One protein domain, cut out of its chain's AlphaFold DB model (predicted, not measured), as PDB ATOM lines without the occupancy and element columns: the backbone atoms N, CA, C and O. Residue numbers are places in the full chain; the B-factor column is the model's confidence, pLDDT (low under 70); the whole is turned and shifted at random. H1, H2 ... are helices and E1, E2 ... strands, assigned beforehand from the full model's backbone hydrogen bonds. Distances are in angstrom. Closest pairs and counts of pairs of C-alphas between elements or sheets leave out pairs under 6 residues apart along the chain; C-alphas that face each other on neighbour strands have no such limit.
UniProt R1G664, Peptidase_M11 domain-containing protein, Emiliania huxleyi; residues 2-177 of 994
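AT A GLANCE: This is residues 2 to 177 of the 994 residues of the protein "Peptidase_M11 domain-containing protein" of Emiliania huxleyi (UniProt R1G664). Two strongly twisted sheets stand face to face as a sandwich, one of five strands and one of four, with the short helix H2 on the five-strand sheet's face away from the other sheet. A long stretch without named elements, residues 8 to 42, follows H1; its residues 13 to 14 pair in parallel with residues 139 to 140 of the edge strand E6, and its Ile 34 lies at one end of the longest reach. The printed part has 176 residues, with three named helices and nine named strands in the order H1 H2 E1 E2 H3 E3 E4 E5 E6 E7 E8 E9. The mixed sheet runs E1 E3 E4 E5 E6 and the antiparallel one E2 E9 E8 E7; the class is mixed, helices and strands, with under half of the residues in named elements. The whole is compact, with a radius of gyration of the C-alphas of 15.2 A and spans of 49 by 42 by 27 A.

IN THESE COORDINATES: H1 is residues 2 to 7, from C-alpha 2 at (50.353, -53.527, -19.940). H2 is residues 43 to 48, E1 56 to 60, E2 69 to 75, 19.4 A long, and H3 79 to 82. E3 is residues 90 to 95, E4 101 to 107, 19.9 A, E5 124 to 130, 19.4 A, and E6 139 to 145, 17.8 A. E7 is residues 150 to 152, E8 156 to 165, 25.2 A, and E9 168 to 176, 25.8 A, ending at C-alpha 176 at (38.687, -25.806, -36.526).

HOW THE PARTS SIT: E3 E4 E5 E6 and E7 E8 E9 are meanders, each strand the antiparallel neighbour of the one before. E1 is parallel to E3, with N 57 and O 90 within hydrogen-bond range at 3.0 A; also within hydrogen-bond range are N 91 and O 105 across E3 and E4, a hairpin, at 3.0 A, N 104 and O 127 across the hairpin E4 and E5 at 2.8 A, and N 128 and O 140 across the hairpin E5 and E6 at 2.8 A. In the other sheet N 72 and O 173 of E2 and E9 are 3.0 A apart, N 170 and O 163 of E9 and E8 2.9 A, and N 157 and O 151 of E8 and E7 2.8 A. The parts of the sheets that face each other are 10.0 A apart centre to centre, their strands at 33 degrees. H2 is over E4 at a height over the sheet of 7.4 A and only just stands up from it, rising 41 degrees; the closest C-alphas of the two are those of Gly 43 and Tyr 104, 5.3 A. H3 only grazes the sheet E2 E9 E8 E7 with residues 79 to 82. H1 and H2 are apart. In H1 and H2 every O i to N i+4 pair is within hydrogen-bond range; H3 is too short for one.

THE WHOLE: The two farthest C-alphas, those of Ile 34 and Gly 67, are 50.3 A apart. The printed part has no cut; its long links are H1 to H2 and E4 to E5. The mean pLDDT of the printed part is 86.5, and residues 34 to 35, 67, 95 to 100 and 131 to 135 are under 70.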
ATOM      1  N   HIS A   2      49.927 -54.644 -20.815       88.94
ATOM      2  CA  HIS A   2      50.353 -53.527 -19.940       88.94
ATOM      3  C   HIS A   2      51.863 -53.536 -19.576       88.94
ATOM      4  O   HIS A   2      52.635 -52.728 -20.084       88.94
ATOM      5  N   GLU A   3      52.324 -54.564 -18.848       88.44
ATOM      6  CA  GLU A   3      53.744 -54.772 -18.484       88.44
ATOM      7  C   GLU A   3      54.723 -54.814 -19.676       88.44
ATOM      8  O   GLU A   3      55.904 -54.491 -19.558       88.44
ATOM      9  N   VAL A   4      54.260 -55.244 -20.850       88.44
ATOM     10  CA  VAL A   4      55.067 -55.310 -22.080       88.44
ATOM     11  C   VAL A   4      55.215 -53.914 -22.691       88.44
ATOM     12  O   VAL A   4      56.288 -53.586 -23.190       88.44
ATOM     13  N   GLY A   5      54.199 -53.056 -22.577       89.31
ATOM     14  CA  GLY A   5      54.288 -51.649 -22.960       89.31
ATOM     15  C   GLY A   5      55.333 -50.883 -22.146       89.31
ATOM     16  O   GLY A   5      56.116 -50.137 -22.730       89.31
ATOM     17  N   HIS A   6      55.460 -51.153 -20.841       90.00
ATOM     18  CA  HIS A   6      56.555 -50.605 -20.025       90.00
ATOM     19  C   HIS A   6      57.942 -51.039 -20.516       90.00
ATOM     20  O   HIS A   6      58.859 -50.221 -20.572       90.00
ATOM     21  N   ASN A   7      58.093 -52.297 -20.947       89.81
ATOM     22  CA  ASN A   7      59.332 -52.779 -21.568       89.81
ATOM     23  C   ASN A   7      59.624 -52.109 -22.928       89.81
ATOM     24  O   ASN A   7      60.780 -52.052 -23.342       89.81
ATOM     25  N   PHE A   8      58.606 -51.559 -23.597       88.44
ATOM     26  CA  PHE A   8      58.744 -50.702 -24.780       88.44
ATOM     27  C   PHE A   8      58.816 -49.193 -24.458       88.44
ATOM     28  O   PHE A   8      58.841 -48.374 -25.373       88.44
ATOM     29  N   GLY A   9      58.873 -48.806 -23.178       86.75
ATOM     30  CA  GLY A   9      58.996 -47.409 -22.745       86.75
ATOM     31  C   GLY A   9      57.686 -46.615 -22.679       86.75
ATOM     32  O   GLY A   9      57.740 -45.400 -22.488       86.75
ATOM     33  N   LEU A  10      56.525 -47.267 -22.805       89.81
ATOM     34  CA  LEU A  10      55.216 -46.634 -22.624       89.81
ATOM     35  C   LEU A  10      54.885 -46.457 -21.135       89.81
ATOM     36  O   LEU A  10      55.048 -47.387 -20.341       89.81
ATOM     37  N   ALA A  11      54.372 -45.280 -20.779       89.81
ATOM     38  CA  ALA A  11      53.788 -44.998 -19.469       89.81
ATOM     39  C   ALA A  11      52.271 -45.261 -19.458       89.81
ATOM     40  O   ALA A  11      51.702 -45.655 -20.475       89.81
ATOM     41  N   HIS A  12      51.625 -45.040 -18.309       92.38
ATOM     42  CA  HIS A  12      50.183 -45.245 -18.139       92.38
ATOM     43  C   HIS A  12      49.326 -44.283 -18.982       92.38
ATOM     44  O   HIS A  12      49.778 -43.202 -19.378       92.38
ATOM     45  N   SER A  13      48.065 -44.655 -19.204       92.56
ATOM     46  CA  SER A  13      47.036 -43.781 -19.778       92.56
ATOM     47  C   SER A  13      45.948 -43.483 -18.745       92.56
ATOM     48  O   SER A  13      45.224 -44.370 -18.293       92.56
ATOM     49  N   GLY A  14      45.855 -42.225 -18.330       91.88
ATOM     50  CA  GLY A  14      44.868 -41.785 -17.354       91.88
ATOM     51  C   GLY A  14      43.558 -41.334 -17.989       91.88
ATOM     52  O   GLY A  14      43.505 -40.957 -19.160       91.88
ATOM     53  N   GLU A  15      42.504 -41.285 -17.181       91.62
ATOM     54  CA  GLU A  15      41.253 -40.611 -17.535       91.62
ATOM     55  C   GLU A  15      40.585 -40.042 -16.278       91.62
ATOM     56  O   GLU A  15      40.773 -40.559 -15.178       91.62
ATOM     57  N   PHE A  16      39.855 -38.930 -16.415       83.75
ATOM     58  CA  PHE A  16      39.154 -38.219 -15.328       83.75
ATOM     59  C   PHE A  16      40.008 -37.840 -14.093       83.75
ATOM     60  O   PHE A  16      39.468 -37.411 -13.076       83.75
ATOM     61  N   GLY A  17      41.339 -37.921 -14.200       81.62
ATOM     62  CA  GLY A  17      42.299 -37.675 -13.117       81.62
ATOM     63  C   GLY A  17      42.875 -38.941 -12.466       81.62
ATOM     64  O   GLY A  17      43.837 -38.825 -11.710       81.62
ATOM     65  N   GLU A  18      42.355 -40.127 -12.786       85.19
ATOM     66  CA  GLU A  18      42.877 -41.416 -12.316       85.19
ATOM     67  C   GLU A  18      43.993 -41.926 -13.239       85.19
ATOM     68  O   GLU A  18      43.868 -41.875 -14.464       85.19
ATOM     69  N   GLU A  19      45.087 -42.437 -12.662       85.06
ATOM     70  CA  GLU A  19      46.310 -42.785 -13.414       85.06
ATOM     71  C   GLU A  19      46.122 -43.953 -14.399       85.06
ATOM     72  O   GLU A  19      46.736 -43.963 -15.464       85.06
ATOM     73  N   TYR A  20      45.222 -44.880 -14.059       86.62
ATOM     74  CA  TYR A  20      44.881 -46.096 -14.809       86.62
ATOM     75  C   TYR A  20      43.433 -46.032 -15.341       86.62
ATOM     76  O   TYR A  20      42.737 -47.046 -15.403       86.62
ATOM     77  N   GLY A  21      42.932 -44.821 -15.617       86.38
ATOM     78  CA  GLY A  21      41.519 -44.580 -15.937       86.38
ATOM     79  C   GLY A  21      41.074 -45.066 -17.322       86.38
ATOM     80  O   GLY A  21      39.951 -45.547 -17.452       86.38
ATOM     81  N   ASP A  22      41.946 -44.973 -18.331       92.56
ATOM     82  CA  ASP A  22      41.626 -45.276 -19.735       92.56
ATOM     83  C   ASP A  22      41.412 -46.784 -19.967       92.56
ATOM     84  O   ASP A  22      42.357 -47.574 -19.930       92.56
ATOM     85  N   GLN A  23      40.177 -47.195 -20.254       92.25
ATOM     86  CA  GLN A  23      39.833 -48.587 -20.574       92.25
ATOM     87  C   GLN A  23      39.811 -48.868 -22.091       92.25
ATOM     88  O   GLN A  23      39.442 -49.968 -22.514       92.25
ATOM     89  N   SER A  24      40.232 -47.907 -22.920       93.12
ATOM     90  CA  SER A  24      40.356 -48.058 -24.376       93.12
ATOM     91  C   SER A  24      41.756 -48.495 -24.831       93.12
ATOM     92  O   SER A  24      41.880 -49.056 -25.918       93.12
ATOM     93  N   SER A  25      42.801 -48.319 -24.006       91.81
ATOM     94  CA  SER A  25      44.173 -48.765 -24.314       91.81
ATOM     95  C   SER A  25      44.808 -49.639 -23.228       91.81
ATOM     96  O   SER A  25      44.572 -49.457 -22.034       91.81
ATOM     97  N   TYR A  26      45.693 -50.557 -23.634       92.06
ATOM     98  CA  TYR A  26      46.379 -51.481 -22.716       92.06
ATOM     99  C   TYR A  26      47.214 -50.821 -21.606       92.06
ATOM    100  O   TYR A  26      47.574 -51.520 -20.659       92.06
ATOM    101  N   MET A  27      47.578 -49.538 -21.723       91.69
ATOM    102  CA  MET A  27      48.383 -48.842 -20.707       91.69
ATOM    103  C   MET A  27      47.552 -48.092 -19.671       91.69
ATOM    104  O   MET A  27      48.114 -47.650 -18.673       91.69
ATOM    105  N   GLY A  28      46.250 -47.907 -19.886       90.12
ATOM    106  CA  GLY A  28      45.385 -47.371 -18.845       90.12
ATOM    107  C   GLY A  28      44.983 -48.479 -17.891       90.12
ATOM    108  O   GLY A  28      45.645 -48.701 -16.880       90.12
ATOM    109  N   TYR A  29      43.938 -49.224 -18.227       85.38
ATOM    110  CA  TYR A  29      43.405 -50.247 -17.339       85.38
ATOM    111  C   TYR A  29      44.125 -51.601 -17.450       85.38
ATOM    112  O   TYR A  29      44.386 -52.115 -18.539       85.38
ATOM    113  N   SER A  30      44.396 -52.221 -16.298       77.12
ATOM    114  CA  SER A  30      45.000 -53.555 -16.208       77.12
ATOM    115  C   SER A  30      43.955 -54.587 -15.779       77.12
ATOM    116  O   SER A  30      43.522 -54.634 -14.627       77.12
ATOM    117  N   TYR A  31      43.520 -55.411 -16.733       79.62
ATOM    118  CA  TYR A  31      42.514 -56.452 -16.518       79.62
ATOM    119  C   TYR A  31      43.131 -57.712 -15.892       79.62
ATOM    120  O   TYR A  31      44.218 -58.145 -16.269       79.62
ATOM    121  N   LEU A  32      42.411 -58.341 -14.956       74.94
ATOM    122  CA  LEU A  32      42.880 -59.522 -14.206       74.94
ATOM    123  C   LEU A  32      42.862 -60.837 -15.018       74.94
ATOM    124  O   LEU A  32      43.256 -61.889 -14.515       74.94
ATOM    125  N   SER A  33      42.374 -60.791 -16.254       73.38
ATOM    126  CA  SER A  33      42.234 -61.918 -17.177       73.38
ATOM    127  C   SER A  33      43.470 -62.099 -18.061       73.38
ATOM    128  O   SER A  33      44.022 -61.149 -18.608       73.38
ATOM    129  N   ILE A  34      43.889 -63.351 -18.259       69.88
ATOM    130  CA  ILE A  34      44.966 -63.694 -19.194       69.88
ATOM    131  C   ILE A  34      44.351 -63.888 -20.584       69.88
ATOM    132  O   ILE A  34      43.456 -64.710 -20.750       69.88
ATOM    133  N   GLY A  35      44.832 -63.142 -21.583       69.38
ATOM    134  CA  GLY A  35      44.374 -63.250 -22.977       69.38
ATOM    135  C   GLY A  35      43.104 -62.461 -23.326       69.38
ATOM    136  O   GLY A  35      42.725 -62.433 -24.493       69.38
ATOM    137  N   TRP A  36      42.480 -61.782 -22.358       77.88
ATOM    138  CA  TRP A  36      41.356 -60.865 -22.575       77.88
ATOM    139  C   TRP A  36      41.526 -59.606 -21.701       77.88
ATOM    140  O   TRP A  36      42.031 -59.744 -20.583       77.88
ATOM    141  N   PRO A  37      41.099 -58.408 -22.143       83.38
ATOM    142  CA  PRO A  37      40.590 -58.080 -23.476       83.38
ATOM    143  C   PRO A  37      41.669 -58.153 -24.559       83.38
ATOM    144  O   PRO A  37      42.833 -57.856 -24.315       83.38
ATOM    145  N   ALA A  38      41.260 -58.521 -25.774       89.56
ATOM    146  CA  ALA A  38      42.062 -58.345 -26.980       89.56
ATOM    147  C   ALA A  38      41.913 -56.893 -27.461       89.56
ATOM    148  O   ALA A  38      41.046 -56.589 -28.272       89.56
ATOM    149  N   MET A  39      42.703 -55.993 -26.879       91.12
ATOM    150  CA  MET A  39      42.719 -54.560 -27.194       91.12
ATOM    151  C   MET A  39      44.092 -54.135 -27.735       91.12
ATOM    152  O   MET A  39      45.037 -54.925 -27.743       91.12
ATOM    153  N   CYS A  40      44.222 -52.885 -28.163       92.94
ATOM    154  CA  CYS A  40      45.471 -52.311 -28.653       92.94
ATOM    155  C   CYS A  40      45.990 -51.169 -27.756       92.94
ATOM    156  O   CYS A  40      45.558 -50.971 -26.617       92.94
ATOM    157  N   TYR A  41      47.002 -50.467 -28.256       93.69
ATOM    158  CA  TYR A  41      47.475 -49.197 -27.713       93.69
ATOM    159  C   TYR A  41      46.707 -48.039 -28.386       93.69
ATOM    160  O   TYR A  41      46.051 -48.248 -29.407       93.69
ATOM    161  N   HIS A  42      46.762 -46.822 -27.839       93.31
ATOM    162  CA  HIS A  42      46.150 -45.643 -28.482       93.31
ATOM    163  C   HIS A  42      47.156 -44.847 -29.341       93.31
ATOM    164  O   HIS A  42      48.360 -45.102 -29.309       93.31
ATOM    165  N   GLY A  43      46.700 -43.790 -30.025       91.44
ATOM    166  CA  GLY A  43      47.475 -43.089 -31.059       91.44
ATOM    167  C   GLY A  43      48.834 -42.564 -30.583       91.44
ATOM    168  O   GLY A  43      49.858 -42.878 -31.185       91.44
ATOM    169  N   GLY A  44      48.876 -41.846 -29.453       89.25
ATOM    170  CA  GLY A  44      50.136 -41.371 -28.853       89.25
ATOM    171  C   GLY A  44      51.121 -42.493 -28.479       89.25
ATOM    172  O   GLY A  44      52.320 -42.373 -28.732       89.25
ATOM    173  N   GLN A  45      50.623 -43.628 -27.971       90.81
ATOM    174  CA  GLN A  45      51.435 -44.811 -27.666       90.81
ATOM    175  C   GLN A  45      51.955 -45.472 -28.953       90.81
ATOM    176  O   GLN A  45      53.156 -45.687 -29.077       90.81
ATOM    177  N   HIS A  46      51.093 -45.727 -29.944       91.12
ATOM    178  CA  HIS A  46      51.495 -46.266 -31.250       91.12
ATOM    179  C   HIS A  46      52.559 -45.394 -31.931       91.12
ATOM    180  O   HIS A  46      53.594 -45.908 -32.360       91.12
ATOM    181  N   ARG A  47      52.362 -44.071 -31.943       86.88
ATOM    182  CA  ARG A  47      53.340 -43.099 -32.445       86.88
ATOM    183  C   ARG A  47      54.649 -43.142 -31.653       86.88
ATOM    184  O   ARG A  47      55.717 -43.036 -32.251       86.88
ATOM    185  N   SER A  48      54.595 -43.337 -30.335       85.44
ATOM    186  CA  SER A  48      55.786 -43.484 -29.480       85.44
ATOM    187  C   SER A  48      56.545 -44.797 -29.717       85.44
ATOM    188  O   SER A  48      57.768 -44.815 -29.612       85.44
ATOM    189  N   LEU A  49      55.856 -45.865 -30.138       88.94
ATOM    190  CA  LEU A  49      56.466 -47.100 -30.656       88.94
ATOM    191  C   LEU A  49      56.997 -46.959 -32.101       88.94
ATOM    192  O   LEU A  49      57.578 -47.902 -32.638       88.94
ATOM    193  N   GLY A  50      56.765 -45.820 -32.767       87.81
ATOM    194  CA  GLY A  50      57.057 -45.603 -34.190       87.81
ATOM    195  C   GLY A  50      56.116 -46.340 -35.156       87.81
ATOM    196  O   GLY A  50      56.348 -46.329 -36.371       87.81
ATOM    197  N   TRP A  51      55.065 -46.986 -34.639       90.75
ATOM    198  CA  TRP A  51      54.079 -47.726 -35.426       90.75
ATOM    199  C   TRP A  51      53.196 -46.758 -36.220       90.75
ATOM    200  O   TRP A  51      52.992 -45.615 -35.822       90.75
ATOM    201  N   TYR A  52      52.699 -47.222 -37.369       92.50
ATOM    202  CA  TYR A  52      51.864 -46.444 -38.297       92.50
ATOM    203  C   TYR A  52      52.460 -45.093 -38.734       92.50
ATOM    204  O   TYR A  52      51.740 -44.214 -39.192       92.50
ATOM    205  N   SER A  53      53.784 -44.922 -38.670       89.69
ATOM    206  CA  SER A  53      54.481 -43.674 -39.027       89.69
ATOM    207  C   SER A  53      54.328 -43.248 -40.499       89.69
ATOM    208  O   SER A  53      54.511 -42.078 -40.813       89.69
ATOM    209  N   THR A  54      53.942 -44.161 -41.397       91.19
ATOM    210  CA  THR A  54      53.553 -43.880 -42.799       91.19
ATOM    211  C   THR A  54      52.058 -43.587 -42.997       91.19
ATOM    212  O   THR A  54      51.647 -43.244 -44.101       91.19
ATOM    213  N   HIS A  55      51.266 -43.733 -41.935       94.44
ATOM    214  CA  HIS A  55      49.813 -43.544 -41.855       94.44
ATOM    215  C   HIS A  55      49.470 -42.658 -40.632       94.44
ATOM    216  O   HIS A  55      48.437 -42.822 -39.984       94.44
ATOM    217  N   THR A  56      50.387 -41.749 -40.273       92.38
ATOM    218  CA  THR A  56      50.226 -40.754 -39.204       92.38
ATOM    219  C   THR A  56      50.320 -39.370 -39.827       92.38
ATOM    220  O   THR A  56      51.385 -38.994 -40.318       92.38
ATOM    221  N   THR A  57      49.231 -38.606 -39.787       91.06
ATOM    222  CA  THR A  57      49.217 -37.214 -40.255       91.06
ATOM    223  C   THR A  57      49.418 -36.283 -39.065       91.06
ATOM    224  O   THR A  57      48.613 -36.280 -38.135       91.06
ATOM    225  N   GLU A  58      50.495 -35.493 -39.081       88.69
ATOM    226  CA  GLU A  58      50.700 -34.400 -38.124       88.69
ATOM    227  C   GLU A  58      50.135 -33.094 -38.721       88.69
ATOM    228  O   GLU A  58      50.528 -32.710 -39.822       88.69
ATOM    229  N   ILE A  59      49.230 -32.417 -38.005       86.12
ATOM    230  CA  ILE A  59      48.652 -31.110 -38.374       86.12
ATOM    231  C   ILE A  59      48.963 -30.126 -37.244       86.12
ATOM    232  O   ILE A  59      48.672 -30.416 -36.078       86.12
ATOM    233  N   ALA A  60      49.557 -28.968 -37.539       81.06
ATOM    234  CA  ALA A  60      49.873 -27.992 -36.503       81.06
ATOM    235  C   ALA A  60      48.723 -26.997 -36.307       81.06
ATOM    236  O   ALA A  60      48.095 -26.536 -37.259       81.06
ATOM    237  N   ALA A  61      48.485 -26.569 -35.063       72.94
ATOM    238  CA  ALA A  61      47.463 -25.560 -34.769       72.94
ATOM    239  C   ALA A  61      47.740 -24.177 -35.410       72.94
ATOM    240  O   ALA A  61      46.889 -23.293 -35.351       72.94
ATOM    241  N   SER A  62      48.920 -23.982 -36.012       73.00
ATOM    242  CA  SER A  62      49.277 -22.829 -36.849       73.00
ATOM    243  C   SER A  62      48.666 -22.848 -38.249       73.00
ATOM    244  O   SER A  62      48.635 -21.801 -38.898       73.00
ATOM    245  N   ASP A  63      48.245 -24.018 -38.723       75.25
ATOM    246  CA  ASP A  63      47.927 -24.253 -40.132       75.25
ATOM    247  C   ASP A  63      46.443 -23.949 -40.403       75.25
ATOM    248  O   ASP A  63      46.074 -23.463 -41.474       75.25
ATOM    249  N   PHE A  64      45.602 -24.118 -39.375       74.12
ATOM    250  CA  PHE A  64      44.208 -23.691 -39.371       74.12
ATOM    251  C   PHE A  64      44.081 -22.163 -39.395       74.12
ATOM    252  O   PHE A  64      44.605 -21.440 -38.544       74.12
ATOM    253  N   VAL A  65      43.274 -21.654 -40.324       73.19
ATOM    254  CA  VAL A  65      42.890 -20.241 -40.359       73.19
ATOM    255  C   VAL A  65      41.661 -20.027 -39.474       73.19
ATOM    256  O   VAL A  65      40.598 -20.581 -39.747       73.19
ATOM    257  N   SER A  66      41.773 -19.165 -38.457       70.25
ATOM    258  CA  SER A  66      40.618 -18.631 -37.713       70.25
ATOM    259  C   SER A  66      39.587 -18.065 -38.700       70.25
ATOM    260  O   SER A  66      39.858 -17.093 -39.412       70.25
ATOM    261  N   GLY A  67      38.431 -18.727 -38.805       68.38
ATOM    262  CA  GLY A  67      37.467 -18.505 -39.889       68.38
ATOM    263  C   GLY A  67      37.124 -19.740 -40.736       68.38
ATOM    264  O   GLY A  67      36.161 -19.672 -41.501       68.38
ATOM    265  N   GLN A  68      37.881 -20.838 -40.636       76.19
ATOM    266  CA  GLN A  68      37.755 -22.009 -41.512       76.19
ATOM    267  C   GLN A  68      37.716 -23.334 -40.739       76.19
ATOM    268  O   GLN A  68      38.236 -23.440 -39.629       76.19
ATOM    269  N   ASN A  69      37.118 -24.340 -41.380       81.44
ATOM    270  CA  ASN A  69      37.115 -25.726 -40.929       81.44
ATOM    271  C   ASN A  69      37.885 -26.555 -41.962       81.44
ATOM    272  O   ASN A  69      37.605 -26.452 -43.159       81.44
ATOM    273  N   GLU A  70      38.828 -27.368 -41.509       85.12
ATOM    274  CA  GLU A  70      39.447 -28.412 -42.322       85.12
ATOM    275  C   GLU A  70      38.551 -29.659 -42.321       85.12
ATOM    276  O   GLU A  70      37.758 -29.859 -41.394       85.12
ATOM    277  N   LEU A  71      38.644 -30.485 -43.364       89.12
ATOM    278  CA  LEU A  71      38.005 -31.800 -43.434       89.12
ATOM    279  C   LEU A  71      39.097 -32.840 -43.657       89.12
ATOM    280  O   LEU A  71      39.861 -32.723 -44.613       89.12
ATOM    281  N   VAL A  72      39.159 -33.832 -42.773       90.75
ATOM    282  CA  VAL A  72      40.201 -34.864 -42.766       90.75
ATOM    283  C   VAL A  72      39.532 -36.219 -42.586       90.75
ATOM    284  O   VAL A  72      38.749 -36.406 -41.658       90.75
ATOM    285  N   ASP A  73      39.843 -37.158 -43.470       93.81
ATOM    286  CA  ASP A  73      39.364 -38.535 -43.376       93.81
ATOM    287  C   ASP A  73      40.354 -39.353 -42.526       93.81
ATOM    288  O   ASP A  73      41.560 -39.262 -42.740       93.81
ATOM    289  N   LEU A  74      39.851 -40.114 -41.550       96.06
ATOM    290  CA  LEU A  74      40.602 -40.943 -40.595       96.06
ATOM    291  C   LEU A  74      40.127 -42.395 -40.701       96.06
ATOM    292  O   LEU A  74      38.948 -42.672 -40.500       96.06
ATOM    293  N   PHE A  75      41.029 -43.330 -40.972       96.06
ATOM    294  CA  PHE A  75      40.698 -44.744 -41.160       96.06
ATOM    295  C   PHE A  75      40.882 -45.567 -39.880       96.06
ATOM    296  O   PHE A  75      41.626 -45.187 -38.969       96.06
ATOM    297  N   ALA A  76      40.237 -46.733 -39.810       94.94
ATOM    298  CA  ALA A  76      40.512 -47.706 -38.756       94.94
ATOM    299  C   ALA A  76      41.958 -48.232 -38.834       94.94
ATOM    300  O   ALA A  76      42.440 -48.642 -39.890       94.94
ATOM    301  N   PHE A  77      42.646 -48.295 -37.693       93.69
ATOM    302  CA  PHE A  77      44.028 -48.792 -37.627       93.69
ATOM    303  C   PHE A  77      44.150 -50.317 -37.812       93.69
ATOM    304  O   PHE A  77      45.221 -50.806 -38.172       93.69
ATOM    305  N   THR A  78      43.062 -51.062 -37.597       94.19
ATOM    306  CA  THR A  78      42.923 -52.482 -37.964       94.19
ATOM    307  C   THR A  78      43.036 -52.671 -39.476       94.19
ATOM    308  O   THR A  78      43.728 -53.570 -39.949       94.19
ATOM    309  N   ASP A  79      42.436 -51.754 -40.235       93.69
ATOM    310  CA  ASP A  79      42.223 -51.864 -41.679       93.69
ATOM    311  C   ASP A  79      43.466 -51.436 -42.488       93.69
ATOM    312  O   ASP A  79      43.486 -51.529 -43.715       93.69
ATOM    313  N   VAL A  80      44.541 -51.017 -41.807       92.44
ATOM    314  CA  VAL A  80      45.771 -50.422 -42.370       92.44
ATOM    315  C   VAL A  80      46.454 -51.248 -43.471       92.44
ATOM    316  O   VAL A  80      47.169 -50.695 -44.299       92.44
ATOM    317  N   GLN A  81      46.235 -52.566 -43.521       90.88
ATOM    318  CA  GLN A  81      46.780 -53.434 -44.577       90.88
ATOM    319  C   GLN A  81      46.082 -53.255 -45.939       90.88
ATOM    320  O   GLN A  81      46.617 -53.691 -46.958       90.88
ATOM    321  N   ALA A  82      44.903 -52.626 -45.966       90.56
ATOM    322  CA  ALA A  82      44.152 -52.293 -47.175       90.56
ATOM    323  C   ALA A  82      44.333 -50.827 -47.624       90.56
ATOM    324  O   ALA A  82      43.788 -50.437 -48.657       90.56
ATOM    325  N   LEU A  83      45.086 -50.022 -46.864       91.44
ATOM    326  CA  LEU A  83      45.284 -48.591 -47.101       91.44
ATOM    327  C   LEU A  83      46.542 -48.286 -47.929       91.44
ATOM    328  O   LEU A  83      47.451 -49.109 -48.070       91.44
ATOM    329  N   SER A  84      46.600 -47.072 -48.474       90.44
ATOM    330  CA  SER A  84      47.780 -46.511 -49.133       90.44
ATOM    331  C   SER A  84      48.591 -45.645 -48.169       90.44
ATOM    332  O   SER A  84      48.049 -44.952 -47.313       90.44
ATOM    333  N   ALA A  85      49.915 -45.607 -48.349       80.19
ATOM    334  CA  ALA A  85      50.774 -44.723 -47.562       80.19
ATOM    335  C   ALA A  85      50.377 -43.246 -47.770       80.19
ATOM    336  O   ALA A  85      50.506 -42.719 -48.877       80.19
ATOM    337  N   GLY A  86      49.917 -42.598 -46.698       82.56
ATOM    338  CA  GLY A  86      49.303 -41.267 -46.715       82.56
ATOM    339  C   GLY A  86      47.853 -41.243 -46.218       82.56
ATOM    340  O   GLY A  86      47.419 -40.203 -45.730       82.56
ATOM    341  N   ASP A  87      47.139 -42.369 -46.261       93.19
ATOM    342  CA  ASP A  87      45.832 -42.532 -45.615       93.19
ATOM    343  C   ASP A  87      46.051 -42.617 -44.087       93.19
ATOM    344  O   ASP A  87      46.770 -43.511 -43.630       93.19
ATOM    345  N   PRO A  88      45.516 -41.703 -43.256       94.69
ATOM    346  CA  PRO A  88      45.874 -41.681 -41.843       94.69
ATOM    347  C   PRO A  88      45.004 -42.630 -41.017       94.69
ATOM    348  O   PRO A  88      43.778 -42.583 -41.079       94.69
ATOM    349  N   VAL A  89      45.646 -43.430 -40.166       96.38
ATOM    350  CA  VAL A  89      44.998 -44.182 -39.070       96.38
ATOM    351  C   VAL A  89      45.244 -43.541 -37.701       96.38
ATOM    352  O   VAL A  89      44.600 -43.890 -36.712       96.38
ATOM    353  N   ILE A  90      46.175 -42.581 -37.646       95.44
ATOM    354  CA  ILE A  90      46.394 -41.669 -36.524       95.44
ATOM    355  C   ILE A  90      46.469 -40.243 -37.075       95.44
ATOM    356  O   ILE A  90      47.206 -39.974 -38.027       95.44
ATOM    357  N   ILE A  91      45.765 -39.307 -36.440       93.88
ATOM    358  CA  ILE A  91      45.984 -37.867 -36.644       93.88
ATOM    359  C   ILE A  91      46.548 -37.281 -35.350       93.88
ATOM    360  O   ILE A  91      45.963 -37.447 -34.280       93.88
ATOM    361  N   LYS A  92      47.685 -36.591 -35.449       90.62
ATOM    362  CA  LYS A  92      48.319 -35.839 -34.362       90.62
ATOM    363  C   LYS A  92      48.069 -34.353 -34.592       90.62
ATOM    364  O   LYS A  92      48.513 -33.800 -35.594       90.62
ATOM    365  N   LEU A  93      47.399 -33.706 -33.648       88.44
ATOM    366  CA  LEU A  93      47.134 -32.273 -33.658       88.44
ATOM    367  C   LEU A  93      48.090 -31.582 -32.683       88.44
ATOM    368  O   LEU A  93      47.933 -31.692 -31.464       88.44
ATOM    369  N   ASP A  94      49.084 -30.867 -33.211       80.81
ATOM    370  CA  ASP A  94      50.050 -30.117 -32.401       80.81
ATOM    371  C   ASP A  94      49.408 -28.812 -31.911       80.81
ATOM    372  O   ASP A  94      49.482 -27.760 -32.556       80.81
ATOM    373  N   VAL A  95      48.756 -28.889 -30.744       67.25
ATOM    374  CA  VAL A  95      48.100 -27.761 -30.067       67.25
ATOM    375  C   VAL A  95      49.163 -26.797 -29.533       67.25
ATOM    376  O   VAL A  95      49.542 -26.824 -28.361       67.25
ATOM    377  N   ALA A  96      49.628 -25.902 -30.408       55.47
ATOM    378  CA  ALA A  96      50.640 -24.867 -30.166       55.47
ATOM    379  C   ALA A  96      50.164 -23.725 -29.231       55.47
ATOM    380  O   ALA A  96      50.366 -22.538 -29.487       55.47
ATOM    381  N   SER A  97      49.524 -24.092 -28.122       48.75
ATOM    382  CA  SER A  97      49.094 -23.226 -27.025       48.75
ATOM    383  C   SER A  97      50.089 -23.320 -25.849       48.75
ATOM    384  O   SER A  97      50.901 -24.249 -25.800       48.75
ATOM    385  N   PRO A  98      50.050 -22.416 -24.848       51.22
ATOM    386  CA  PRO A  98      51.009 -22.405 -23.734       51.22
ATOM    387  C   PRO A  98      50.873 -23.584 -22.743       51.22
ATOM    388  O   PRO A  98      51.414 -23.511 -21.640       51.22
ATOM    389  N   ARG A  99      50.145 -24.650 -23.104       52.72
ATOM    390  CA  ARG A  99      49.912 -25.847 -22.281       52.72
ATOM    391  C   ARG A  99      50.816 -27.044 -22.626       52.72
ATOM    392  O   ARG A  99      50.989 -27.906 -21.774       52.72
ATOM    393  N   GLY A 100      51.410 -27.090 -23.824       68.75
ATOM    394  CA  GLY A 100      52.487 -28.038 -24.157       68.75
ATOM    395  C   GLY A 100      52.091 -29.506 -24.387       68.75
ATOM    396  O   GLY A 100      52.850 -30.395 -24.003       68.75
ATOM    397  N   TYR A 101      50.955 -29.777 -25.037       80.50
ATOM    398  CA  TYR A 101      50.543 -31.127 -25.457       80.50
ATOM    399  C   TYR A 101      50.127 -31.189 -26.931       80.50
ATOM    400  O   TYR A 101      49.813 -30.166 -27.541       80.50
ATOM    401  N   ALA A 102      50.108 -32.400 -27.480       85.88
ATOM    402  CA  ALA A 102      49.403 -32.747 -28.707       85.88
ATOM    403  C   ALA A 102      48.131 -33.543 -28.370       85.88
ATOM    404  O   ALA A 102      48.046 -34.170 -27.310       85.88
ATOM    405  N   LEU A 103      47.156 -33.533 -29.279       90.69
ATOM    406  CA  LEU A 103      46.032 -34.471 -29.262       90.69
ATOM    407  C   LEU A 103      46.278 -35.551 -30.317       90.69
ATOM    408  O   LEU A 103      46.676 -35.238 -31.436       90.69
ATOM    409  N   TYR A 104      46.012 -36.804 -29.977       92.81
ATOM    410  CA  TYR A 104      46.070 -37.943 -30.884       92.81
ATOM    411  C   TYR A 104      44.661 -38.500 -31.073       92.81
ATOM    412  O   TYR A 104      43.969 -38.792 -30.097       92.81
ATOM    413  N   LEU A 105      44.264 -38.636 -32.335       95.75
ATOM    414  CA  LEU A 105      42.989 -39.187 -32.777       95.75
ATOM    415  C   LEU A 105      43.234 -40.547 -33.431       95.75
ATOM    416  O   LEU A 105      44.099 -40.658 -34.299       95.75
ATOM    417  N   GLN A 106      42.461 -41.556 -33.037       96.81
ATOM    418  CA  GLN A 106      42.469 -42.901 -33.621       96.81
ATOM    419  C   GLN A 106      41.038 -43.438 -33.621       96.81
ATOM    420  O   GLN A 106      40.327 -43.303 -32.624       96.81
ATOM    421  N   TYR A 107      40.605 -44.065 -34.716       97.19
ATOM    422  CA  TYR A 107      39.323 -44.764 -34.729       97.19
ATOM    423  C   TYR A 107      39.489 -46.156 -34.104       97.19
ATOM    424  O   TYR A 107      40.147 -47.034 -34.665       97.19
ATOM    425  N   ASN A 108      38.933 -46.343 -32.907       95.88
ATOM    426  CA  ASN A 108      39.127 -47.517 -32.056       95.88
ATOM    427  C   ASN A 108      38.152 -48.652 -32.425       95.88
ATOM    428  O   ASN A 108      37.338 -49.105 -31.616       95.88
ATOM    429  N   LYS A 109      38.209 -49.078 -33.690       95.81
ATOM    430  CA  LYS A 109      37.389 -50.157 -34.255       95.81
ATOM    431  C   LYS A 109      37.597 -51.467 -33.486       95.81
ATOM    432  O   LYS A 109      38.732 -51.900 -33.288       95.81
ATOM    433  N   ALA A 110      36.508 -52.094 -33.057       94.56
ATOM    434  CA  ALA A 110      36.500 -53.311 -32.249       94.56
ATOM    435  C   ALA A 110      36.451 -54.575 -33.130       94.56
ATOM    436  O   ALA A 110      35.539 -55.393 -33.024       94.56
ATOM    437  N   GLU A 111      37.445 -54.729 -34.006       92.56
ATOM    438  CA  GLU A 111      37.618 -55.892 -34.889       92.56
ATOM    439  C   GLU A 111      39.056 -56.448 -34.785       92.56
ATOM    440  O   GLU A 111      39.936 -55.823 -34.185       92.56
ATOM    441  N   ASP A 112      39.288 -57.654 -35.309       91.56
ATOM    442  CA  ASP A 112      40.578 -58.359 -35.309       91.56
ATOM    443  C   ASP A 112      41.303 -58.321 -33.944       91.56
ATOM    444  O   ASP A 112      40.783 -58.767 -32.918       91.56
ATOM    445  N   HIS A 113      42.517 -57.767 -33.923       91.06
ATOM    446  CA  HIS A 113      43.418 -57.666 -32.775       91.06
ATOM    447  C   HIS A 113      42.929 -56.686 -31.690       91.06
ATOM    448  O   HIS A 113      43.548 -56.593 -30.631       91.06
ATOM    449  N   ASN A 114      41.834 -55.967 -31.953       94.38
ATOM    450  CA  ASN A 114      41.189 -55.016 -31.051       94.38
ATOM    451  C   ASN A 114      39.732 -55.407 -30.711       94.38
ATOM    452  O   ASN A 114      39.022 -54.655 -30.049       94.38
ATOM    453  N   SER A 115      39.281 -56.590 -31.145       93.69
ATOM    454  CA  SER A 115      37.905 -57.100 -30.985       93.69
ATOM    455  C   SER A 115      37.412 -57.257 -29.542       93.69
ATOM    456  O   SER A 115      36.212 -57.399 -29.311       93.69
ATOM    457  N   GLY A 116      38.313 -57.236 -28.560       90.31
ATOM    458  CA  GLY A 116      37.984 -57.274 -27.139       90.31
ATOM    459  C   GLY A 116      37.999 -55.913 -26.444       90.31
ATOM    460  O   GLY A 116      37.787 -55.895 -25.234       90.31
ATOM    461  N   VAL A 117      38.280 -54.801 -27.137       90.56
ATOM    462  CA  VAL A 117      38.311 -53.471 -26.507       90.56
ATOM    463  C   VAL A 117      36.941 -53.136 -25.904       90.56
ATOM    464  O   VAL A 117      35.911 -53.243 -26.565       90.56
ATOM    465  N   VAL A 118      36.923 -52.796 -24.613       81.56
ATOM    466  CA  VAL A 118      35.676 -52.645 -23.841       81.56
ATOM    467  C   VAL A 118      35.175 -51.209 -23.899       81.56
ATOM    468  O   VAL A 118      33.985 -50.963 -24.094       81.56
ATOM    469  N   GLU A 119      36.085 -50.253 -23.728       92.12
ATOM    470  CA  GLU A 119      35.756 -48.836 -23.736       92.12
ATOM    471  C   GLU A 119      36.090 -48.188 -25.079       92.12
ATOM    472  O   GLU A 119      37.043 -48.570 -25.758       92.12
ATOM    473  N   SER A 120      35.291 -47.194 -25.468       93.81
ATOM    474  CA  SER A 120      35.438 -46.481 -26.745       93.81
ATOM    475  C   SER A 120      35.426 -47.398 -27.979       93.81
ATOM    476  O   SER A 120      35.957 -47.026 -29.023       93.81
ATOM    477  N   ALA A 121      34.847 -48.595 -27.863       94.06
ATOM    478  CA  ALA A 121      34.709 -49.560 -28.946       94.06
ATOM    479  C   ALA A 121      33.902 -48.959 -30.107       94.06
ATOM    480  O   ALA A 121      32.771 -48.514 -29.911       94.06
ATOM    481  N   ASN A 122      34.481 -48.952 -31.310       95.19
ATOM    482  CA  ASN A 122      33.916 -48.310 -32.505       95.19
ATOM    483  C   ASN A 122      33.637 -46.802 -32.333       95.19
ATOM    484  O   ASN A 122      32.729 -46.261 -32.961       95.19
ATOM    485  N   LEU A 123      34.425 -46.112 -31.501       96.12
ATOM    486  CA  LEU A 123      34.438 -44.650 -31.365       96.12
ATOM    487  C   LEU A 123      35.833 -44.092 -31.682       96.12
ATOM    488  O   LEU A 123      36.829 -44.816 -31.699       96.12
ATOM    489  N   ILE A 124      35.925 -42.785 -31.918       96.94
ATOM    490  CA  ILE A 124      37.202 -42.095 -32.099       96.94
ATOM    491  C   ILE A 124      37.717 -41.708 -30.715       96.94
ATOM    492  O   ILE A 124      37.082 -40.911 -30.021       96.94
ATOM    493  N   THR A 125      38.855 -42.264 -30.303       96.31
ATOM    494  CA  THR A 125      39.517 -41.878 -29.054       96.31
ATOM    495  C   THR A 125      40.285 -40.577 -29.262       96.31
ATOM    496  O   THR A 125      41.068 -40.446 -30.204       96.31
ATOM    497  N   VAL A 126      40.061 -39.605 -28.376       94.88
ATOM    498  CA  VAL A 126      40.837 -38.363 -28.303       94.88
ATOM    499  C   VAL A 126      41.742 -38.457 -27.085       94.88
ATOM    500  O   VAL A 126      41.256 -38.512 -25.951       94.88
ATOM    501  N   VAL A 127      43.054 -38.481 -27.312       93.19
ATOM    502  CA  VAL A 127      44.051 -38.638 -26.246       93.19
ATOM    503  C   VAL A 127      45.056 -37.495 -26.256       93.19
ATOM    504  O   VAL A 127      45.724 -37.241 -27.255       93.19
ATOM    505  N   GLN A 128      45.192 -36.827 -25.119       90.19
ATOM    506  CA  GLN A 128      46.210 -35.827 -24.843       90.19
ATOM    507  C   GLN A 128      47.526 -36.500 -24.421       90.19
ATOM    508  O   GLN A 128      47.547 -37.338 -23.523       90.19
ATOM    509  N   ASP A 129      48.639 -36.093 -25.026       85.75
ATOM    510  CA  ASP A 129      49.990 -36.559 -24.677       85.75
ATOM    511  C   ASP A 129      51.018 -35.425 -24.894       85.75
ATOM    512  O   ASP A 129      50.765 -34.449 -25.607       85.75
ATOM    513  N   ALA A 130      52.155 -35.480 -24.205       74.75
ATOM    514  CA  ALA A 130      53.086 -34.365 -24.071       74.75
ATOM    515  C   ALA A 130      53.768 -33.983 -25.400       74.75
ATOM    516  O   ALA A 130      54.267 -34.823 -26.154       74.75
ATOM    517  N   LEU A 131      53.824 -32.676 -25.689       68.62
ATOM    518  CA  LEU A 131      54.230 -32.176 -27.002       68.62
ATOM    519  C   LEU A 131      55.699 -32.513 -27.303       68.62
ATOM    520  O   LEU A 131      56.622 -31.945 -26.719       68.62
ATOM    521  N   ASN A 132      55.902 -33.391 -28.286       62.53
ATOM    522  CA  ASN A 132      57.199 -33.714 -28.884       62.53
ATOM    523  C   ASN A 132      58.281 -34.236 -27.906       62.53
ATOM    524  O   ASN A 132      59.473 -34.169 -28.212       62.53
ATOM    525  N   THR A 133      57.895 -34.828 -26.768       57.31
ATOM    526  CA  THR A 133      58.833 -35.491 -25.841       57.31
ATOM    527  C   THR A 133      58.965 -36.997 -26.113       57.31
ATOM    528  O   THR A 133      57.952 -37.686 -26.072       57.31
ATOM    529  N   PRO A 134      60.179 -37.553 -26.294       54.78
ATOM    530  CA  PRO A 134      60.419 -38.998 -26.397       54.78
ATOM    531  C   PRO A 134      60.663 -39.633 -25.013       54.78
ATOM    532  O   PRO A 134      61.577 -40.437 -24.837       54.78
ATOM    533  N   ALA A 135      59.932 -39.183 -23.993       56.84
ATOM    534  CA  ALA A 135      60.128 -39.580 -22.602       56.84
ATOM    535  C   ALA A 135      58.916 -40.368 -22.100       56.84
ATOM    536  O   ALA A 135      57.800 -40.108 -22.537       56.84
ATOM    537  N   TYR A 136      59.145 -41.273 -21.145       75.62
ATOM    538  CA  TYR A 136      58.105 -41.981 -20.398       75.62
ATOM    539  C   TYR A 136      57.210 -40.954 -19.683       75.62
ATOM    540  O   TYR A 136      57.565 -40.450 -18.616       75.62
ATOM    541  N   GLN A 137      56.093 -40.581 -20.309       78.75
ATOM    542  CA  GLN A 137      55.148 -39.581 -19.817       78.75
ATOM    543  C   GLN A 137      53.726 -40.108 -19.921       78.75
ATOM    544  O   GLN A 137      53.373 -40.789 -20.877       78.75
ATOM    545  N   GLN A 138      52.933 -39.799 -18.899       86.56
ATOM    546  CA  GLN A 138      51.567 -40.275 -18.791       86.56
ATOM    547  C   GLN A 138      50.675 -39.599 -19.841       86.56
ATOM    548  O   GLN A 138      50.558 -38.372 -19.881       86.56
ATOM    549  N   SER A 139      50.032 -40.427 -20.653       91.25
ATOM    550  CA  SER A 139      48.986 -40.042 -21.600       91.25
ATOM    551  C   SER A 139      47.635 -39.874 -20.895       91.25
ATOM    552  O   SER A 139      47.430 -40.426 -19.816       91.25
ATOM    553  N   TRP A 140      46.713 -39.108 -21.478       92.12
ATOM    554  CA  TRP A 140      45.405 -38.813 -20.884       92.12
ATOM    555  C   TRP A 140      44.291 -38.866 -21.925       92.12
ATOM    556  O   TRP A 140      44.229 -38.023 -22.820       92.12
ATOM    557  N   LYS A 141      43.372 -39.821 -21.800       94.44
ATOM    558  CA  LYS A 141      42.138 -39.844 -22.591       94.44
ATOM    559  C   LYS A 141      41.256 -38.660 -22.174       94.44
ATOM    560  O   LYS A 141      41.121 -38.365 -20.987       94.44
ATOM    561  N   VAL A 142      40.723 -37.929 -23.157       92.62
ATOM    562  CA  VAL A 142      39.954 -36.685 -22.930       92.62
ATOM    563  C   VAL A 142      38.580 -36.676 -23.599       92.62
ATOM    564  O   VAL A 142      37.718 -35.911 -23.168       92.62
ATOM    565  N   ALA A 143      38.351 -37.519 -24.609       94.38
ATOM    566  CA  ALA A 143      37.021 -37.789 -25.155       94.38
ATOM    567  C   ALA A 143      36.962 -39.124 -25.915       94.38
ATOM    568  O   ALA A 143      37.978 -39.668 -26.351       94.38
ATOM    569  N   SER A 144      35.735 -39.607 -26.116       95.88
ATOM    570  CA  SER A 144      35.379 -40.608 -27.126       95.88
ATOM    571  C   SER A 144      34.266 -40.013 -27.981       95.88
ATOM    572  O   SER A 144      33.298 -39.513 -27.411       95.88
ATOM    573  N   LEU A 145      34.403 -40.029 -29.306       95.75
ATOM    574  CA  LEU A 145      33.459 -39.380 -30.224       95.75
ATOM    575  C   LEU A 145      32.802 -40.410 -31.152       95.75
ATOM    576  O   LEU A 145      33.503 -41.206 -31.780       95.75
ATOM    577  N   GLY A 146      31.472 -40.387 -31.239       93.81
ATOM    578  CA  GLY A 146      30.680 -41.063 -32.270       93.81
ATOM    579  C   GLY A 146      30.238 -40.098 -33.372       93.81
ATOM    580  O   GLY A 146      30.683 -38.953 -33.429       93.81
ATOM    581  N   GLU A 147      29.358 -40.545 -34.271       91.75
ATOM    582  CA  GLU A 147      28.871 -39.706 -35.374       91.75
ATOM    583  C   GLU A 147      28.126 -38.458 -34.869       91.75
ATOM    584  O   GLU A 147      27.147 -38.553 -34.129       91.75
ATOM    585  N   GLY A 148      28.570 -37.276 -35.303       87.31
ATOM    586  CA  GLY A 148      27.967 -35.994 -34.937       87.31
ATOM    587  C   GLY A 148      28.469 -35.384 -33.624       87.31
ATOM    588  O   GLY A 148      28.191 -34.201 -33.400       87.31
ATOM    589  N   ASP A 149      29.216 -36.131 -32.802       92.31
ATOM    590  CA  ASP A 149      29.837 -35.628 -31.570       92.31
ATOM    591  C   ASP A 149      31.006 -34.677 -31.870       92.31
ATOM    592  O   ASP A 149      31.692 -34.800 -32.893       92.31
ATOM    593  N   ASP A 150      31.275 -33.745 -30.949       90.00
ATOM    594  CA  ASP A 150      32.448 -32.878 -31.015       90.00
ATOM    595  C   ASP A 150      33.153 -32.643 -29.671       90.00
ATOM    596  O   ASP A 150      32.529 -32.501 -28.621       90.00
ATOM    597  N   TYR A 151      34.484 -32.595 -29.739       89.31
ATOM    598  CA  TYR A 151      35.391 -32.176 -28.673       89.31
ATOM    599  C   TYR A 151      35.880 -30.751 -28.963       89.31
ATOM    600  O   TYR A 151      36.222 -30.453 -30.106       89.31
ATOM    601  N   ASP A 152      35.951 -29.886 -27.949       84.19
ATOM    602  CA  ASP A 152      36.502 -28.528 -28.060       84.19
ATOM    603  C   ASP A 152      37.320 -28.180 -26.810       84.19
ATOM    604  O   ASP A 152      36.796 -28.110 -25.696       84.19
ATOM    605  N   ASP A 153      38.613 -27.929 -27.015       74.69
ATOM    606  CA  ASP A 153      39.480 -27.271 -26.038       74.69
ATOM    607  C   ASP A 153      40.393 -26.240 -26.725       74.69
ATOM    608  O   ASP A 153      41.623 -26.308 -26.655       74.69
ATOM    609  N   ASN A 154      39.793 -25.237 -27.379       71.50
ATOM    610  CA  ASN A 154      40.472 -24.225 -28.222       71.50
ATOM    611  C   ASN A 154      41.040 -24.795 -29.541       71.50
ATOM    612  O   ASN A 154      41.676 -24.079 -30.314       71.50
ATOM    613  N   LEU A 155      40.794 -26.079 -29.786       79.12
ATOM    614  CA  LEU A 155      40.829 -26.736 -31.080       79.12
ATOM    615  C   LEU A 155      39.639 -27.696 -31.080       79.12
ATOM    616  O   LEU A 155      39.545 -28.564 -30.209       79.12
ATOM    617  N   ARG A 156      38.712 -27.496 -32.015       83.12
ATOM    618  CA  ARG A 156      37.493 -28.286 -32.155       83.12
ATOM    619  C   ARG A 156      37.740 -29.449 -33.104       83.12
ATOM    620  O   ARG A 156      38.268 -29.240 -34.193       83.12
ATOM    621  N   VAL A 157      37.309 -30.645 -32.718       89.81
ATOM    622  CA  VAL A 157      37.266 -31.850 -33.557       89.81
ATOM    623  C   VAL A 157      35.834 -32.368 -33.536       89.81
ATOM    624  O   VAL A 157      35.364 -32.813 -32.492       89.81
ATOM    625  N   LYS A 158      35.139 -32.304 -34.675       90.94
ATOM    626  CA  LYS A 158      33.788 -32.855 -34.858       90.94
ATOM    627  C   LYS A 158      33.817 -34.054 -35.797       90.94
ATOM    628  O   LYS A 158      34.460 -33.996 -36.843       90.94
ATOM    629  N   VAL A 159      33.073 -35.101 -35.464       94.38
ATOM    630  CA  VAL A 159      32.826 -36.231 -36.366       94.38
ATOM    631  C   VAL A 159      31.645 -35.895 -37.279       94.38
ATOM    632  O   VAL A 159      30.578 -35.504 -36.804       94.38
ATOM    633  N   CYS A 160      31.827 -36.036 -38.589       91.31
ATOM    634  CA  CYS A 160      30.834 -35.666 -39.600       91.31
ATOM    635  C   CYS A 160      30.115 -36.858 -40.234       91.31
ATOM    636  O   CYS A 160      28.941 -36.724 -40.569       91.31
ATOM    637  N   SER A 161      30.804 -37.986 -40.399       91.31
ATOM    638  CA  SER A 161      30.228 -39.277 -40.790       91.31
ATOM    639  C   SER A 161      31.171 -40.411 -40.378       91.31
ATOM    640  O   SER A 161      32.384 -40.204 -40.274       91.31
ATOM    641  N   LEU A 162      30.616 -41.605 -40.158       91.00
ATOM    642  CA  LEU A 162      31.356 -42.865 -40.237       91.00
ATOM    643  C   LEU A 162      30.814 -43.627 -41.451       91.00
ATOM    644  O   LEU A 162      29.653 -44.031 -41.467       91.00
ATOM    645  N   ASP A 163      31.644 -43.775 -42.478       89.69
ATOM    646  CA  ASP A 163      31.297 -44.383 -43.761       89.69
ATOM    647  C   ASP A 163      32.100 -45.680 -43.972       89.69
ATOM    648  O   ASP A 163      33.286 -45.748 -43.652       89.69
ATOM    649  N   VAL A 164      31.488 -46.696 -44.590       87.12
ATOM    650  CA  VAL A 164      32.202 -47.910 -45.030       87.12
ATOM    651  C   VAL A 164      32.540 -47.774 -46.514       87.12
ATOM    652  O   VAL A 164      31.651 -47.814 -47.370       87.12
ATOM    653  N   VAL A 165      33.822 -47.623 -46.848       82.88
ATOM    654  CA  VAL A 165      34.286 -47.462 -48.236       82.88
ATOM    655  C   VAL A 165      34.871 -48.782 -48.730       82.88
ATOM    656  O   VAL A 165      36.053 -49.084 -48.587       82.88
ATOM    657  N   GLY A 166      34.006 -49.607 -49.323       83.94
ATOM    658  CA  GLY A 166      34.365 -50.943 -49.797       83.94
ATOM    659  C   GLY A 166      34.462 -51.939 -48.644       83.94
ATOM    660  O   GLY A 166      33.464 -52.568 -48.304       83.94
ATOM    661  N   SER A 167      35.655 -52.085 -48.067       82.50
ATOM    662  CA  SER A 167      35.925 -52.957 -46.913       82.50
ATOM    663  C   SER A 167      36.814 -52.296 -45.856       82.50
ATOM    664  O   SER A 167      37.455 -53.005 -45.086       82.50
ATOM    665  N   VAL A 168      36.903 -50.961 -45.863       89.75
ATOM    666  CA  VAL A 168      37.579 -50.186 -44.817       89.75
ATOM    667  C   VAL A 168      36.612 -49.171 -44.220       89.75
ATOM    668  O   VAL A 168      35.815 -48.565 -44.946       89.75
ATOM    669  N   ASP A 169      36.686 -48.984 -42.909       90.56
ATOM    670  CA  ASP A 169      35.931 -47.951 -42.206       90.56
ATOM    671  C   ASP A 169      36.687 -46.619 -42.246       90.56
ATOM    672  O   ASP A 169      37.863 -46.540 -41.871       90.56
ATOM    673  N   VAL A 170      35.998 -45.561 -42.683       93.19
ATOM    674  CA  VAL A 170      36.525 -44.196 -42.737       93.19
ATOM    675  C   VAL A 170      35.629 -43.232 -41.968       93.19
ATOM    676  O   VAL A 170      34.419 -43.142 -42.169       93.19
ATOM    677  N   VAL A 171      36.251 -42.473 -41.078       95.44
ATOM    678  CA  VAL A 171      35.631 -41.413 -40.299       95.44
ATOM    679  C   VAL A 171      35.952 -40.084 -40.964       95.44
ATOM    680  O   VAL A 171      37.116 -39.687 -41.009       95.44
ATOM    681  N   ARG A 172      34.943 -39.344 -41.425       94.25
ATOM    682  CA  ARG A 172      35.162 -37.959 -41.856       94.25
ATOM    683  C   ARG A 172      35.121 -37.040 -40.646       94.25
ATOM    684  O   ARG A 172      34.073 -36.877 -40.020       94.25
ATOM    685  N   LEU A 173      36.246 -36.412 -40.335       93.44
ATOM    686  CA  LEU A 173      36.371 -35.409 -39.283       93.44
ATOM    687  C   LEU A 173      36.330 -33.997 -39.864       93.44
ATOM    688  O   LEU A 173      36.726 -33.762 -41.006       93.44
ATOM    689  N   SER A 174      35.918 -33.037 -39.039       90.75
ATOM    690  CA  SER A 174      36.149 -31.617 -39.280       90.75
ATOM    691  C   SER A 174      36.853 -30.960 -38.100       90.75
ATOM    692  O   SER A 174      36.498 -31.206 -36.946       90.75
ATOM    693  N   ILE A 175      37.859 -30.138 -38.400       88.44
ATOM    694  CA  ILE A 175      38.783 -29.574 -37.410       88.44
ATOM    695  C   ILE A 175      38.840 -28.048 -37.570       88.44
ATOM    696  O   ILE A 175      38.996 -27.553 -38.688       88.44
ATOM    697  N   SER A 176      38.678 -27.282 -36.485       83.62
ATOM    698  CA  SER A 176      38.687 -25.806 -36.526       83.62
ATOM    699  C   SER A 176      39.201 -25.167 -35.228       83.62
ATOM    700  O   SER A 176      39.093 -25.745 -34.152       83.62
ATOM    701  N   LEU A 177      39.737 -23.942 -35.307       76.88
ATOM    702  CA  LEU A 177      40.141 -23.153 -34.123       76.88
ATOM    703  C   LEU A 177      38.983 -22.389 -33.458       76.88
ATOM    704  O   LEU A 177      39.099 -21.967 -32.313       76.88
TER     705      LEU A 177